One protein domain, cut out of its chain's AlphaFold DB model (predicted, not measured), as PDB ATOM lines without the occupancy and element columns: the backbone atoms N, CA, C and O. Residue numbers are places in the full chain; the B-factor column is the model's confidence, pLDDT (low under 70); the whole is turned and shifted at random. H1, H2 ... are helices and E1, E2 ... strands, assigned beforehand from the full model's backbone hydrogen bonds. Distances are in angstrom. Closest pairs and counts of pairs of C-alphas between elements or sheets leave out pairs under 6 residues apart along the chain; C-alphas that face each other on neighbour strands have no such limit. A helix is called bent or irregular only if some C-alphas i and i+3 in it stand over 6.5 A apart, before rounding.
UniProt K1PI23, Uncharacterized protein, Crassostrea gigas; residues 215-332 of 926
ATOM      1  N   PHE A 215     223.279 331.040 228.717       86.56
ATOM      2  CA  PHE A 215     224.003 331.351 227.485       86.56
ATOM      3  C   PHE A 215     224.554 332.781 227.480       86.56
ATOM      4  O   PHE A 215     225.668 333.011 227.004       86.56
ATOM      5  N   ARG A 216     223.823 333.755 228.040       86.38
ATOM      6  CA  ARG A 216     224.348 335.114 228.274       86.38
ATOM      7  C   ARG A 216     225.483 335.115 229.273       86.38
ATOM      8  O   ARG A 216     226.469 335.818 229.052       86.38
ATOM      9  N   ARG A 217     225.388 334.298 230.321       83.25
ATOM     10  CA  ARG A 217     226.456 334.182 231.306       83.25
ATOM     11  C   ARG A 217     227.718 333.592 230.687       83.25
ATOM     12  O   ARG A 217     228.784 334.178 230.836       83.25
ATOM     13  N   LEU A 218     227.595 332.503 229.933       82.00
ATOM     14  CA  LEU A 218     228.712 331.922 229.186       82.00
ATOM     15  C   LEU A 218     229.293 332.927 228.179       82.00
ATOM     16  O   LEU A 218     230.508 333.050 228.066       82.00
ATOM     17  N   SER A 219     228.448 333.715 227.508       83.81
ATOM     18  CA  SER A 219     228.896 334.767 226.586       83.81
ATOM     19  C   SER A 219     229.742 335.817 227.299       83.81
ATOM     20  O   SER A 219     230.793 336.214 226.795       83.81
ATOM     21  N   LEU A 220     229.317 336.236 228.491       79.38
ATOM     22  CA  LEU A 220     230.066 337.179 229.307       79.38
ATOM     23  C   LEU A 220     231.425 336.603 229.737       79.38
ATOM     24  O   LEU A 220     232.434 337.290 229.615       79.38
ATOM     25  N   GLU A 221     231.467 335.348 230.189       78.50
ATOM     26  CA  GLU A 221     232.711 334.699 230.635       78.50
ATOM     27  C   GLU A 221     233.693 334.444 229.477       78.50
ATOM     28  O   GLU A 221     234.907 334.571 229.647       78.50
ATOM     29  N   PHE A 222     233.196 334.099 228.286       79.31
ATOM     30  CA  PHE A 222     234.040 333.756 227.136       79.31
ATOM     31  C   PHE A 222     234.457 334.953 226.297       79.31
ATOM     32  O   PHE A 222     235.559 334.945 225.753       79.31
ATOM     33  N   TYR A 223     233.602 335.971 226.198       79.69
ATOM     34  CA  TYR A 223     233.792 337.086 225.272       79.69
ATOM     35  C   TYR A 223     233.805 338.460 225.950       79.69
ATOM     36  O   TYR A 223     233.993 339.466 225.272       79.69
ATOM     37  N   GLY A 224     233.569 338.534 227.263       78.31
ATOM     38  CA  GLY A 224     233.449 339.801 227.993       78.31
ATOM     39  C   GLY A 224     232.148 340.565 227.715       78.31
ATOM     40  O   GLY A 224     231.992 341.697 228.165       78.31
ATOM     41  N   THR A 225     231.198 339.971 226.984       81.62
ATOM     42  CA  THR A 225     229.913 340.586 226.612       81.62
ATOM     43  C   THR A 225     228.804 339.546 226.498       81.62
ATOM     44  O   THR A 225     229.046 338.426 226.068       81.62
ATOM     45  N   GLU A 226     227.560 339.904 226.815       85.88
ATOM     46  CA  GLU A 226     226.386 339.023 226.674       85.88
ATOM     47  C   GLU A 226     225.886 338.903 225.222       85.88
ATOM     48  O   GLU A 226     225.036 338.065 224.910       85.88
ATOM     49  N   ASN A 227     226.402 339.735 224.311       87.12
ATOM     50  CA  ASN A 227     225.877 339.887 222.950       87.12
ATOM     51  C   ASN A 227     226.022 338.631 222.075       87.12
ATOM     52  O   ASN A 227     225.337 338.512 221.061       87.12
ATOM     53  N   HIS A 228     226.871 337.678 222.461       86.56
ATOM     54  CA  HIS A 228     227.136 336.457 221.699       86.56
ATOM     55  C   HIS A 228     226.427 335.218 222.268       86.56
ATOM     56  O   HIS A 228     226.720 334.094 221.863       86.56
ATOM     57  N   HIS A 229     225.446 335.393 223.157       87.00
ATOM     58  CA  HIS A 229     224.693 334.282 223.743       87.00
ATOM     59  C   HIS A 229     223.975 333.403 222.708       87.00
ATOM     60  O   HIS A 229     223.933 332.188 222.875       87.00
ATOM     61  N   ARG A 230     223.447 333.987 221.619       86.94
ATOM     62  CA  ARG A 230     222.816 333.225 220.522       86.94
ATOM     63  C   ARG A 230     223.793 332.277 219.840       86.94
ATOM     64  O   ARG A 230     223.442 331.143 219.553       86.94
ATOM     65  N   ARG A 231     225.038 332.721 219.643       86.19
ATOM     66  CA  ARG A 231     226.096 331.873 219.093       86.19
ATOM     67  C   ARG A 231     226.344 330.675 220.002       86.19
ATOM     68  O   ARG A 231     226.365 329.557 219.517       86.19
ATOM     69  N   ILE A 232     226.499 330.903 221.305       86.38
ATOM     70  CA  ILE A 232     226.735 329.819 222.270       86.38
ATOM     71  C   ILE A 232     225.574 328.824 222.262       86.38
ATOM     72  O   ILE A 232     225.812 327.628 222.135       86.38
ATOM     73  N   LEU A 233     224.338 329.325 222.330       88.88
ATOM     74  CA  LEU A 233     223.119 328.520 222.233       88.88
ATOM     75  C   LEU A 233     223.121 327.642 220.975       88.88
ATOM     76  O   LEU A 233     222.927 326.437 221.066       88.88
ATOM     77  N   ASN A 234     223.415 328.220 219.811       86.94
ATOM     78  CA  ASN A 234     223.432 327.474 218.556       86.94
ATOM     79  C   ASN A 234     224.552 326.434 218.490       86.94
ATOM     80  O   ASN A 234     224.333 325.366 217.933       86.94
ATOM     81  N   ILE A 235     225.727 326.705 219.065       85.81
ATOM     82  CA  ILE A 235     226.819 325.722 219.136       85.81
ATOM     83  C   ILE A 235     226.383 324.499 219.944       85.81
ATOM     84  O   ILE A 235     226.552 323.376 219.483       85.81
ATOM     85  N   ILE A 236     225.785 324.727 221.113       87.69
ATOM     86  CA  ILE A 236     225.304 323.670 222.013       87.69
ATOM     87  C   ILE A 236     224.193 322.868 221.334       87.69
ATOM     88  O   ILE A 236     224.283 321.654 221.204       87.69
ATOM     89  N   CYS A 237     223.199 323.559 220.785       88.31
ATOM     90  CA  CYS A 237     222.103 322.908 220.091       88.31
ATOM     91  C   CYS A 237     222.516 322.214 218.785       88.31
ATOM     92  O   CYS A 237     221.793 321.349 218.308       88.31
ATOM     93  N   ASN A 238     223.581 322.652 218.107       85.81
ATOM     94  CA  ASN A 238     224.094 321.952 216.925       85.81
ATOM     95  C   ASN A 238     224.834 320.685 217.344       85.81
ATOM     96  O   ASN A 238     224.649 319.661 216.702       85.81
ATOM     97  N   PHE A 239     225.600 320.751 218.434       85.62
ATOM     98  CA  PHE A 239     226.288 319.601 219.008       85.62
ATOM     99  C   PHE A 239     225.313 318.486 219.411       85.62
ATOM    100  O   PHE A 239     225.537 317.327 219.081       85.62
ATOM    101  N   GLU A 240     224.189 318.830 220.044       86.88
ATOM    102  CA  GLU A 240     223.132 317.862 220.378       86.88
ATOM    103  C   GLU A 240     222.537 317.175 219.140       86.88
ATOM    104  O   GLU A 240     222.145 316.016 219.208       86.88
ATOM    105  N   LEU A 241     222.473 317.882 218.007       86.69
ATOM    106  CA  LEU A 241     221.909 317.379 216.752       86.69
ATOM    107  C   LEU A 241     222.912 316.614 215.878       86.69
ATOM    108  O   LEU A 241     222.513 316.132 214.815       86.69
ATOM    109  N   GLU A 242     224.186 316.521 216.269       82.62
ATOM    110  CA  GLU A 242     225.155 315.677 215.565       82.62
ATOM    111  C   GLU A 242     224.702 314.210 215.632       82.62
ATOM    112  O   GLU A 242     224.249 313.738 216.674       82.62
ATOM    113  N   GLU A 243     224.808 313.483 214.515       77.94
ATOM    114  CA  GLU A 243     224.303 312.103 214.410       77.94
ATOM    115  C   GLU A 243     224.924 311.177 215.469       77.94
ATOM    116  O   GLU A 243     224.208 310.394 216.089       77.94
ATOM    117  N   ASP A 244     226.216 311.352 215.764       76.94
ATOM    118  CA  ASP A 244     226.940 310.585 216.788       76.94
ATOM    119  C   ASP A 244     226.424 310.849 218.218       76.94
ATOM    120  O   ASP A 244     226.627 310.037 219.120       76.94
ATOM    121  N   ASN A 245     225.737 311.974 218.432       82.12
ATOM    122  CA  ASN A 245     225.233 312.409 219.733       82.12
ATOM    123  C   ASN A 245     223.719 312.165 219.897       82.12
ATOM    124  O   ASN A 245     223.175 312.363 220.988       82.12
ATOM    125  N   LEU A 246     223.032 311.703 218.844       79.88
ATOM    126  CA  LEU A 246     221.576 311.544 218.814       79.88
ATOM    127  C   LEU A 246     221.059 310.651 219.949       79.88
ATOM    128  O   LEU A 246     220.135 311.039 220.662       79.88
ATOM    129  N   GLU A 247     221.653 309.470 220.139       78.31
ATOM    130  CA  GLU A 247     221.219 308.503 221.163       78.31
ATOM    131  C   GLU A 247     221.446 308.992 222.597       78.31
ATOM    132  O   GLU A 247     220.749 308.573 223.528       78.31
ATOM    133  N   LEU A 248     222.429 309.875 222.772       81.50
ATOM    134  CA  LEU A 248     222.790 310.445 224.059       81.50
ATOM    135  C   LEU A 248     221.798 311.537 224.459       81.50
ATOM    136  O   LEU A 248     221.242 311.489 225.556       81.50
ATOM    137  N   PHE A 249     221.540 312.495 223.565       84.62
ATOM    138  CA  PHE A 249     220.719 313.661 223.896       84.62
ATOM    139  C   PHE A 249     219.221 313.441 223.727       84.62
ATOM    140  O   PHE A 249     218.439 314.129 224.382       84.62
ATOM    141  N   CYS A 250     218.784 312.453 222.937       84.19
ATOM    142  CA  CYS A 250     217.354 312.194 222.782       84.19
ATOM    143  C   CYS A 250     216.678 311.860 224.123       84.19
ATOM    144  O   CYS A 250     215.556 312.292 224.351       84.19
ATOM    145  N   LYS A 251     217.373 311.188 225.051       84.31
ATOM    146  CA  LYS A 251     216.832 310.823 226.374       84.31
ATOM    147  C   LYS A 251     216.524 312.030 227.266       84.31
ATOM    148  O   LYS A 251     215.641 311.938 228.102       84.31
ATOM    149  N   TYR A 252     217.222 313.150 227.067       84.69
ATOM    150  CA  TYR A 252     216.982 314.403 227.798       84.69
ATOM    151  C   TYR A 252     215.928 315.291 227.127       84.69
ATOM    152  O   TYR A 252     215.420 316.235 227.734       84.69
ATOM    153  N   ALA A 253     215.609 315.012 225.861       84.06
ATOM    154  CA  ALA A 253     214.563 315.719 225.139       84.06
ATOM    155  C   ALA A 253     213.166 315.260 225.584       84.06
ATOM    156  O   ALA A 253     212.254 316.087 225.663       84.06
ATOM    157  N   ASP A 254     213.004 313.960 225.853       81.06
ATOM    158  CA  ASP A 254     211.722 313.339 226.178       81.06
ATOM    159  C   ASP A 254     211.903 312.015 226.947       81.06
ATOM    160  O   ASP A 254     212.386 311.023 226.395       81.06
ATOM    161  N   ASP A 255     211.444 311.993 228.201       79.19
ATOM    162  CA  ASP A 255     211.543 310.852 229.126       79.19
ATOM    163  C   ASP A 255     210.772 309.604 228.650       79.19
ATOM    164  O   ASP A 255     210.933 308.515 229.200       79.19
ATOM    165  N   THR A 256     209.919 309.740 227.626       78.06
ATOM    166  CA  THR A 256     209.203 308.612 227.012       78.06
ATOM    167  C   THR A 256     210.022 307.877 225.950       78.06
ATOM    168  O   THR A 256     209.573 306.849 225.441       78.06
ATOM    169  N   ILE A 257     211.217 308.371 225.600       80.12
ATOM    170  CA  ILE A 257     212.105 307.722 224.633       80.12
ATOM    171  C   ILE A 257     212.772 306.498 225.265       80.12
ATOM    172  O   ILE A 257     213.522 306.586 226.237       80.12
ATOM    173  N   THR A 258     212.547 305.345 224.644       77.81
ATOM    174  CA  THR A 258     213.124 304.052 225.026       77.81
ATOM    175  C   THR A 258     214.128 303.558 223.983       77.81
ATOM    176  O   THR A 258     214.267 304.129 222.894       77.81
ATOM    177  N   GLU A 259     214.833 302.465 224.287       73.50
ATOM    178  CA  GLU A 259     215.719 301.801 223.320       73.50
ATOM    179  C   GLU A 259     214.959 301.366 222.055       73.50
ATOM    180  O   GLU A 259     215.470 301.550 220.953       73.50
ATOM    181  N   GLU A 260     213.702 300.942 222.214       77.19
ATOM    182  CA  GLU A 260     212.788 300.498 221.150       77.19
ATOM    183  C   GLU A 260     212.245 301.642 220.274       77.19
ATOM    184  O   GLU A 260     211.643 301.396 219.228       77.19
ATOM    185  N   THR A 261     212.435 302.904 220.674       80.00
ATOM    186  CA  THR A 261     211.980 304.049 219.875       80.00
ATOM    187  C   THR A 261     212.803 304.151 218.588       80.00
ATOM    188  O   THR A 261     214.038 304.137 218.630       80.00
ATOM    189  N   SER A 262     212.118 304.286 217.447       87.94
ATOM    190  CA  SER A 262     212.761 304.359 216.132       87.94
ATOM    191  C   SER A 262     213.753 305.530 216.042       87.94
ATOM    192  O   SER A 262     213.566 306.575 216.674       87.94
ATOM    193  N   LEU A 263     214.814 305.375 215.243       83.81
ATOM    194  CA  LEU A 263     215.810 306.436 215.037       83.81
ATOM    195  C   LEU A 263     215.183 307.713 214.459       83.81
ATOM    196  O   LEU A 263     215.549 308.817 214.866       83.81
ATOM    197  N   ASP A 264     214.198 307.580 213.569       89.00
ATOM    198  CA  ASP A 264     213.498 308.726 212.986       89.00
ATOM    199  C   ASP A 264     212.636 309.464 214.017       89.00
ATOM    200  O   ASP A 264     212.631 310.700 214.043       89.00
ATOM    201  N   ASP A 265     211.980 308.738 214.925       88.81
ATOM    202  CA  ASP A 265     211.220 309.347 216.017       88.81
ATOM    203  C   ASP A 265     212.137 310.018 217.044       88.81
ATOM    204  O   ASP A 265     211.863 311.151 217.447       88.81
ATOM    205  N   LYS A 266     213.259 309.379 217.414       86.38
ATOM    206  CA  LYS A 266     214.301 309.982 218.269       86.38
ATOM    207  C   LYS A 266     214.801 311.293 217.660       86.38
ATOM    208  O   LYS A 266     214.804 312.328 218.329       86.38
ATOM    209  N   ARG A 267     215.136 311.282 216.364       90.81
ATOM    210  CA  ARG A 267     215.599 312.464 215.619       90.81
ATOM    211  C   ARG A 267     214.533 313.557 215.573       90.81
ATOM    212  O   ARG A 267     214.850 314.730 215.766       90.81
ATOM    213  N   LYS A 268     213.269 313.207 215.330       92.19
ATOM    214  CA  LYS A 268     212.154 314.165 215.278       92.19
ATOM    215  C   LYS A 268     211.895 314.822 216.635       92.19
ATOM    216  O   LYS A 268     211.713 316.040 216.690       92.19
ATOM    217  N   ARG A 269     211.900 314.042 217.719       90.06
ATOM    218  CA  ARG A 269     211.697 314.544 219.086       90.06
ATOM    219  C   ARG A 269     212.851 315.439 219.529       90.06
ATOM    220  O   ARG A 269     212.595 316.566 219.943       90.06
ATOM    221  N   LEU A 270     214.098 315.017 219.312       90.81
ATOM    222  CA  LEU A 270     215.266 315.844 219.629       90.81
ATOM    223  C   LEU A 270     215.280 317.152 218.823       90.81
ATOM    224  O   LEU A 270     215.462 318.221 219.396       90.81
ATOM    225  N   LYS A 271     214.984 317.111 217.514       92.81
ATOM    226  CA  LYS A 271     214.840 318.331 216.691       92.81
ATOM    227  C   LYS A 271     213.759 319.277 217.213       92.81
ATOM    228  O   LYS A 271     213.915 320.492 217.101       92.81
ATOM    229  N   THR A 272     212.670 318.735 217.752       93.00
ATOM    230  CA  THR A 272     211.574 319.529 218.321       93.00
ATOM    231  C   THR A 272     212.019 320.200 219.619       93.00
ATOM    232  O   THR A 272     211.939 321.423 219.708       93.00
ATOM    233  N   HIS A 273     212.601 319.439 220.550       92.06
ATOM    234  CA  HIS A 273     213.191 319.955 221.793       92.06
ATOM    235  C   HIS A 273     214.230 321.051 221.524       92.06
ATOM    236  O   HIS A 273     214.110 322.167 222.022       92.06
ATOM    237  N   VAL A 274     215.193 320.784 220.639       90.69
ATOM    238  CA  VAL A 274     216.231 321.755 220.267       90.69
ATOM    239  C   VAL A 274     215.625 323.026 219.665       90.69
ATOM    240  O   VAL A 274     216.084 324.134 219.949       90.69
ATOM    241  N   LYS A 275     214.574 322.905 218.846       91.62
ATOM    242  CA  LYS A 275     213.875 324.067 218.286       91.62
ATOM    243  C   LYS A 275     213.216 324.911 219.381       91.62
ATOM    244  O   LYS A 275     213.290 326.136 219.296       91.62
ATOM    245  N   GLU A 276     212.613 324.285 220.389       91.31
ATOM    246  CA  GLU A 276     211.991 324.963 221.536       91.31
ATOM    247  C   GLU A 276     213.018 325.659 222.436       91.31
ATOM    248  O   GLU A 276     212.781 326.775 222.905       91.31
ATOM    249  N   VAL A 277     214.183 325.045 222.643       89.50
ATOM    250  CA  VAL A 277     215.289 325.647 223.400       89.50
ATOM    251  C   VAL A 277     215.896 326.824 222.629       89.50
ATOM    252  O   VAL A 277     216.068 327.911 223.187       89.50
ATOM    253  N   ARG A 278     216.117 326.680 221.311       88.38
ATOM    254  CA  ARG A 278     216.583 327.775 220.432       88.38
ATOM    255  C   ARG A 278     215.623 328.959 220.408       88.38
ATOM    256  O   ARG A 278     216.063 330.107 220.470       88.38
ATOM    257  N   SER A 279     214.318 328.693 220.327       87.88
ATOM    258  CA  SER A 279     213.280 329.730 220.332       87.88
ATOM    259  C   SER A 279     213.000 330.308 221.722       87.88
ATOM    260  O   SER A 279     212.206 331.242 221.829       87.88
ATOM    261  N   ARG A 280     213.668 329.802 222.772       83.69
ATOM    262  CA  ARG A 280     213.464 330.172 224.183       83.69
ATOM    263  C   ARG A 280     212.065 329.845 224.718       83.69
ATOM    264  O   ARG A 280     211.657 330.402 225.732       83.69
ATOM    265  N   MET A 281     211.343 328.942 224.058       86.19
ATOM    266  CA  MET A 281     210.089 328.383 224.572       86.19
ATOM    267  C   MET A 281     210.343 327.407 225.723       86.19
ATOM    268  O   MET A 281     209.512 327.293 226.622       86.19
ATOM    269  N   LYS A 282     211.508 326.750 225.718       84.88
ATOM    270  CA  LYS A 282     211.992 325.878 226.790       84.88
ATOM    271  C   LYS A 282     213.296 326.442 227.363       84.88
ATOM    272  O   LYS A 282     214.139 326.957 226.623       84.88
ATOM    273  N   ALA A 283     213.441 326.403 228.686       81.94
ATOM    274  CA  ALA A 283     214.700 326.743 229.348       81.94
ATOM    275  C   ALA A 283     215.739 325.633 229.118       81.94
ATOM    276  O   ALA A 283     215.369 324.497 228.832       81.94
ATOM    277  N   ALA A 284     217.027 325.960 229.260       82.25
ATOM    278  CA  ALA A 284     218.084 324.950 229.243       82.25
ATOM    279  C   ALA A 284     217.874 323.961 230.402       82.25
ATOM    280  O   ALA A 284     217.716 324.392 231.547       82.25
ATOM    281  N   GLY A 285     217.848 322.669 230.088       83.06
ATOM    282  CA  GLY A 285     217.761 321.568 231.039       83.06
ATOM    283  C   GLY A 285     219.081 320.805 231.138       83.06
ATOM    284  O   GLY A 285     220.131 321.279 230.709       83.06
ATOM    285  N   GLU A 286     219.034 319.601 231.708       83.75
ATOM    286  CA  GLU A 286     220.227 318.767 231.912       83.75
ATOM    287  C   GLU A 286     220.952 318.432 230.603       83.75
ATOM    288  O   GLU A 286     222.183 318.447 230.570       83.75
ATOM    289  N   GLY A 287     220.205 318.190 229.518       85.50
ATOM    290  CA  GLY A 287     220.762 317.920 228.189       85.50
ATOM    291  C   GLY A 287     221.699 319.037 227.728       85.50
ATOM    292  O   GLY A 287     222.861 318.774 227.419       85.50
ATOM    293  N   GLU A 288     221.251 320.292 227.815       88.81
ATOM    294  CA  GLU A 288     222.070 321.447 227.446       88.81
ATOM    295  C   GLU A 288     223.289 321.601 228.360       88.81
ATOM    296  O   GLU A 288     224.348 322.026 227.903       88.81
ATOM    297  N   LEU A 289     223.185 321.247 229.645       86.56
ATOM    298  CA  LEU A 289     224.314 321.299 230.580       86.56
ATOM    299  C   LEU A 289     225.375 320.242 230.250       86.56
ATOM    300  O   LEU A 289     226.570 320.552 230.212       86.56
ATOM    301  N   PHE A 290     224.958 319.020 229.923       82.56
ATOM    302  CA  PHE A 290     225.846 317.968 229.429       82.56
ATOM    303  C   PHE A 290     226.468 318.321 228.070       82.56
ATOM    304  O   PHE A 290     227.661 318.080 227.850       82.56
ATOM    305  N   ALA A 291     225.703 318.950 227.178       83.75
ATOM    306  CA  ALA A 291     226.188 319.431 225.891       83.75
ATOM    307  C   ALA A 291     227.206 320.569 226.057       83.75
ATOM    308  O   ALA A 291     228.279 320.513 225.461       83.75
ATOM    309  N   VAL A 292     226.949 321.553 226.929       83.50
ATOM    310  CA  VAL A 292     227.926 322.596 227.294       83.50
ATOM    311  C   VAL A 292     229.196 321.937 227.838       83.50
ATOM    312  O   VAL A 292     230.286 322.190 227.332       83.50
ATOM    313  N   SER A 293     229.081 321.054 228.830       79.06
ATOM    314  CA  SER A 293     230.246 320.397 229.430       79.06
ATOM    315  C   SER A 293     231.099 319.667 228.382       79.06
ATOM    316  O   SER A 293     232.328 319.771 228.400       79.06
ATOM    317  N   SER A 294     230.445 319.023 227.413       79.00
ATOM    318  CA  SER A 294     231.096 318.286 226.327       79.00
ATOM    319  C   SER A 294     231.742 319.193 225.276       79.00
ATOM    320  O   SER A 294     232.898 318.990 224.916       79.00
ATOM    321  N   VAL A 295     231.043 320.240 224.827       79.06
ATOM    322  CA  VAL A 295     231.549 321.210 223.840       79.06
ATOM    323  C   VAL A 295     232.799 321.929 224.350       79.06
ATOM    324  O   VAL A 295     233.751 322.147 223.599       79.06
ATOM    325  N   TYR A 296     232.800 322.309 225.627       75.12
ATOM    326  CA  TYR A 296     233.897 323.061 226.236       75.12
ATOM    327  C   TYR A 296     234.960 322.159 226.878       75.12
ATOM    328  O   TYR A 296     236.017 322.665 227.252       75.12
ATOM    329  N   ASN A 297     234.708 320.848 226.971       72.19
ATOM    330  CA  ASN A 297     235.548 319.860 227.654       72.19
ATOM    331  C   ASN A 297     235.905 320.289 229.092       72.19
ATOM    332  O   ASN A 297     237.073 320.311 229.494       72.19
ATOM    333  N   VAL A 298     234.884 320.691 229.854       69.94
ATOM    334  CA  VAL A 298     235.010 321.142 231.249       69.94
ATOM    335  C   VAL A 298     233.884 320.581 232.099       69.94
ATOM    336  O   VAL A 298     232.741 320.524 231.654       69.94
ATOM    337  N   ASP A 299     234.182 320.251 233.353       68.44
ATOM    338  CA  ASP A 299     233.134 319.979 234.337       68.44
ATOM    339  C   ASP A 299     232.390 321.286 234.649       68.44
ATOM    340  O   ASP A 299     233.010 322.291 235.024       68.44
ATOM    341  N   LEU A 300     231.065 321.278 234.515       68.06
ATOM    342  CA  LEU A 300     230.209 322.377 234.949       68.06
ATOM    343  C   LEU A 300     229.704 322.096 236.349       68.06
ATOM    344  O   LEU A 300     229.173 321.024 236.616       68.06
ATOM    345  N   ILE A 301     229.840 323.082 237.225       72.00
ATOM    346  CA  ILE A 301     229.343 323.013 238.595       72.00
ATOM    347  C   ILE A 301     228.329 324.142 238.745       72.00
ATOM    348  O   ILE A 301     228.707 325.315 238.681       72.00
ATOM    349  N   ILE A 302     227.051 323.793 238.872       68.19
ATOM    350  CA  ILE A 302     225.930 324.738 238.810       68.19
ATOM    351  C   ILE A 302     225.062 324.560 240.048       68.19
ATOM    352  O   ILE A 302     224.725 323.440 240.412       68.19
ATOM    353  N   ASP A 303     224.695 325.669 240.684       64.88
ATOM    354  CA  ASP A 303     223.621 325.688 241.673       64.88
ATOM    355  C   ASP A 303     222.295 325.934 240.952       64.88
ATOM    356  O   ASP A 303     221.979 327.057 240.556       64.88
ATOM    357  N   ILE A 304     221.548 324.858 240.730       58.94
ATOM    358  CA  ILE A 304     220.269 324.886 240.005       58.94
ATOM    359  C   ILE A 304     219.145 325.375 240.923       58.94
ATOM    360  O   ILE A 304     218.131 325.906 240.473       58.94
ATOM    361  N   THR A 305     219.339 325.223 242.231       57.94
ATOM    362  CA  THR A 305     218.322 325.501 243.246       57.94
ATOM    363  C   THR A 305     218.348 326.949 243.730       57.94
ATOM    364  O   THR A 305     217.357 327.425 244.289       57.94
ATOM    365  N   GLY A 306     219.471 327.649 243.520       52.12
ATOM    366  CA  GLY A 306     219.740 328.963 244.102       52.12
ATOM    367  C   GLY A 306     219.938 328.915 245.622       52.12
ATOM    368  O   GLY A 306     219.776 329.942 246.281       52.12
ATOM    369  N   ARG A 307     220.210 327.726 246.180       47.03
ATOM    370  CA  ARG A 307     220.355 327.441 247.621       47.03
ATOM    371  C   ARG A 307     221.731 326.860 247.961       47.03
ATOM    372  O   ARG A 307     221.868 326.161 248.962       47.03
ATOM    373  N   ASP A 308     222.733 327.117 247.122       50.31
ATOM    374  CA  ASP A 308     224.074 326.531 247.206       50.31
ATOM    375  C   ASP A 308     224.080 324.985 247.113       50.31
ATOM    376  O   ASP A 308     224.989 324.325 247.628       50.31
ATOM    377  N   GLU A 309     223.091 324.384 246.439       51.47
ATOM    378  CA  GLU A 309     223.084 322.951 246.111       51.47
ATOM    379  C   GLU A 309     223.711 322.755 244.728       51.47
ATOM    380  O   GLU A 309     223.082 322.955 243.691       51.47
ATOM    381  N   TRP A 310     225.000 322.418 244.727       64.06
ATOM    382  CA  TRP A 310     225.806 322.338 243.514       64.06
ATOM    383  C   TRP A 310     225.711 320.961 242.862       64.06
ATOM    384  O   TRP A 310     226.134 319.958 243.441       64.06
ATOM    385  N   GLU A 311     225.262 320.934 241.617       69.31
ATOM    386  CA  GLU A 311     225.296 319.758 240.754       69.31
ATOM    387  C   GLU A 311     226.481 319.831 239.795       69.31
ATOM    388  O   GLU A 311     226.935 320.915 239.420       69.31
ATOM    389  N   THR A 312     227.026 318.667 239.436       71.19
ATOM    390  CA  THR A 312     228.171 318.563 238.524       71.19
ATOM    391  C   THR A 312     227.767 317.844 237.247       71.19
ATOM    392  O   THR A 312     227.377 316.681 237.292       71.19
ATOM    393  N   TYR A 313     227.951 318.516 236.114       71.50
ATOM    394  CA  TYR A 313     227.769 317.962 234.777       71.50
ATOM    395  C   TYR A 313     229.138 317.776 234.135       71.50
ATOM    396  O   TYR A 313     229.937 318.712 234.083       71.50
ATOM    397  N   MET A 314     229.411 316.557 233.679       70.44
ATOM    398  CA  MET A 314     230.683 316.167 233.068       70.44
ATOM    399  C   MET A 314     230.525 315.930 231.567       70.44
ATOM    400  O   MET A 314     229.422 315.676 231.090       70.44
ATOM    401  N   SER A 315     231.630 315.981 230.824       70.31
ATOM    402  CA  SER A 315     231.617 315.728 229.382       70.31
ATOM    403  C   SER A 315     231.175 314.290 229.114       70.31
ATOM    404  O   SER A 315     231.810 313.344 229.581       70.31
ATOM    405  N   VAL A 316     230.113 314.129 228.329       62.72
ATOM    406  CA  VAL A 316     229.471 312.837 228.041       62.72
ATOM    407  C   VAL A 316     229.777 312.313 226.639       62.72
ATOM    408  O   VAL A 316     229.668 311.112 226.409       62.72
ATOM    409  N   ALA A 317     230.237 313.168 225.722       54.88
ATOM    410  CA  ALA A 317     230.678 312.746 224.396       54.88
ATOM    411  C   ALA A 317     232.191 312.474 224.346       54.88
ATOM    412  O   ALA A 317     233.001 313.171 224.971       54.88
ATOM    413  N   LEU A 318     232.587 311.465 223.568       40.81
ATOM    414  CA  LEU A 318     233.982 311.197 223.216       40.81
ATOM    415  C   LEU A 318     234.444 312.218 222.166       40.81
ATOM    416  O   LEU A 318     234.465 311.927 220.976       40.81
ATOM    417  N   ALA A 319     234.839 313.418 222.591       35.69
ATOM    418  CA  ALA A 319     235.616 314.288 221.711       35.69
ATOM    419  C   ALA A 319     236.946 313.587 221.340       35.69
ATOM    420  O   ALA A 319     237.563 312.957 222.210       35.69
ATOM    421  N   PRO A 320     237.411 313.668 220.077       30.75
ATOM    422  CA  PRO A 320     238.644 313.018 219.656       30.75
ATOM    423  C   PRO A 320     239.845 313.614 220.405       30.75
ATOM    424  O   PRO A 320     240.193 314.774 220.235       30.75
ATOM    425  N   VAL A 321     240.455 312.787 221.259       33.09
ATOM    426  CA  VAL A 321     241.807 312.890 221.843       33.09
ATOM    427  C   VAL A 321     242.299 314.318 222.143       33.09
ATOM    428  O   VAL A 321     243.192 314.833 221.476       33.09
ATOM    429  N   VAL A 322     241.817 314.908 223.241       33.09
ATOM    430  CA  VAL A 322     242.646 315.772 224.104       33.09
ATOM    431  C   VAL A 322     242.348 315.409 225.561       33.09
ATOM    432  O   VAL A 322     241.206 315.477 226.011       33.09
ATOM    433  N   ASN A 323     243.390 314.962 226.263       35.94
ATOM    434  CA  ASN A 323     243.379 314.386 227.611       35.94
ATOM    435  C   ASN A 323     242.467 315.092 228.631       35.94
ATOM    436  O   ASN A 323     242.491 316.314 228.796       35.94
ATOM    437  N   ARG A 324     241.708 314.269 229.366       34.38
ATOM    438  CA  ARG A 324     240.776 314.647 230.438       34.38
ATOM    439  C   ARG A 324     241.544 315.024 231.709       34.38
ATOM    440  O   ARG A 324     242.307 314.195 232.188       34.38
ATOM    441  N   ASN A 325     241.324 316.237 232.243       31.66
ATOM    442  CA  ASN A 325     241.334 316.593 233.685       31.66
ATOM    443  C   ASN A 325     241.428 318.118 233.922       31.66
ATOM    444  O   ASN A 325     242.522 318.622 234.179       31.66
ATOM    445  N   HIS A 326     240.308 318.861 233.933       33.88
ATOM    446  CA  HIS A 326     240.265 320.234 234.477       33.88
ATOM    447  C   HIS A 326     238.895 320.623 235.067       33.88
ATOM    448  O   HIS A 326     237.905 320.712 234.351       33.88
ATOM    449  N   LYS A 327     238.878 320.964 236.366       29.44
ATOM    450  CA  LYS A 327     237.758 321.628 237.062       29.44
ATOM    451  C   LYS A 327     237.869 323.153 236.930       29.44
ATOM    452  O   LYS A 327     238.927 323.700 237.253       29.44
ATOM    453  N   TYR A 328     236.781 323.833 236.551       32.03
ATOM    454  CA  TYR A 328     236.655 325.297 236.603       32.03
ATOM    455  C   TYR A 328     235.629 325.768 237.634       32.03
ATOM    456  O   TYR A 328     234.557 325.195 237.774       32.03
ATOM    457  N   LYS A 329     235.975 326.841 238.359       27.98
ATOM    458  CA  LYS A 329     235.174 327.479 239.414       27.98
ATOM    459  C   LYS A 329     235.002 328.962 239.063       27.98
ATOM    460  O   LYS A 329     235.980 329.705 239.102       27.98
ATOM    461  N   VAL A 330     233.787 329.401 238.730       27.23
ATOM    462  CA  VAL A 330     233.445 330.834 238.617       27.23
ATOM    463  C   VAL A 330     233.219 331.383 240.035       27.23
ATOM    464  O   VAL A 330     232.688 330.694 240.907       27.23
ATOM    465  N   THR A 331     233.723 332.581 240.329       27.42
ATOM    466  CA  THR A 331     233.828 333.121 241.695       27.42
ATOM    467  C   THR A 331     232.885 334.299 241.917       27.42
ATOM    468  O   THR A 331     232.974 335.280 241.191       27.42
ATOM    469  N   LEU A 332     232.071 334.247 242.981       26.02
ATOM    470  CA  LEU A 332     231.600 335.434 243.704       26.02
ATOM    471  C   LEU A 332     232.099 335.348 245.157       26.02
ATOM    472  O   LEU A 332     231.920 334.339 245.838       26.02
TER     473      LEU A 332
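What this domain is: This is residues 215 to 332 of the 926 residues of an uncharacterized protein of Crassostrea gigas (UniProt K1PI23). Helix H5 lies in the middle, with helix H2 crossing it on one side and the small hairpin of E1 and E2 packed on its other side. H1 crosses H2 near one end of H2, and H3 and H4 pack together by the other end, while residues 314 to 332 form a tail with no named element. The printed part has 118 residues, with five named helices and then two strands, H1 H2 H3 H4 H5 E1 E2; the sheet, order E1 - E2, is antiparallel. The class is mostly helix, and the whole is compact, with a radius of gyration of the C-alphas of 14.8 A and spans of 45 by 33 by 28 A.

How they stand to each other: Look first at E1, residues 300 to 303, and E2, residues 310 to 313, antiparallel neighbours forming a hairpin: N 302 and O 311 are 2.9 A apart and N 313 and O 300 2.8 A, within hydrogen-bond range. Next find H5, residues 286 to 296; its closest C-alphas to E2 are those of Phe 290 and Tyr 313, 5.7 A apart. H5 touches residues 236 to 240 of H2, residues 226 to 240, closest at the C-alphas of Ile 236 and Ala 291, 5.8 A, about perpendicular at 79 degrees. H2 is the hub, touching four helices. H1, residues 215 to 223, touches it closest at the C-alphas of Arg 216 and His 229, 4.6 A, only just about perpendicular at 71 degrees. H4, residues 263 to 278, touches H2 with residues 274 to 278 alone, closest at the C-alphas of Cys 237 and Val 274, 6.0 A, at a shallow tilt of 6 degrees, opposite ways. H3, residues 243 to 253, touches H4 closest at the C-alphas of Cys 250 and Leu 270, 5.3 A; H2 and H3 touch only at the corner, and only just, with 3 pairs of C-alphas within 8 A. H1 and H5 are apart. In H1, H4 and H5 every O i to N i+4 pair is within hydrogen-bond range; H2 has 9 of 11, and H3 3 of 7 beside 4 of 8 O i to N i+3 pairs.

Where its parts are: Find C-alpha 215 at (224.003, 331.351, 227.485), where H1 begins; it measures 11.6 A. H2 measures 22.3 A, H3 14.9 A, H4 22.0 A and H5 15.4 A. H2 and H3 are irregular: C-alphas 227 and 230 are 7.7 A apart, and 244 and 247 7.5 A. E1 and E2 each measure 10.0 A; E2 ends at C-alpha 313, (227.769, 317.962, 234.777).

The domain as a whole: The two C-alphas farthest apart are those of Glu 260 and Leu 332, 45.6 A. The printed part has no cut, and no link is long. Look for low confidence, under 70, in residues 298 to 300, 302 to 311 and 316 to 332.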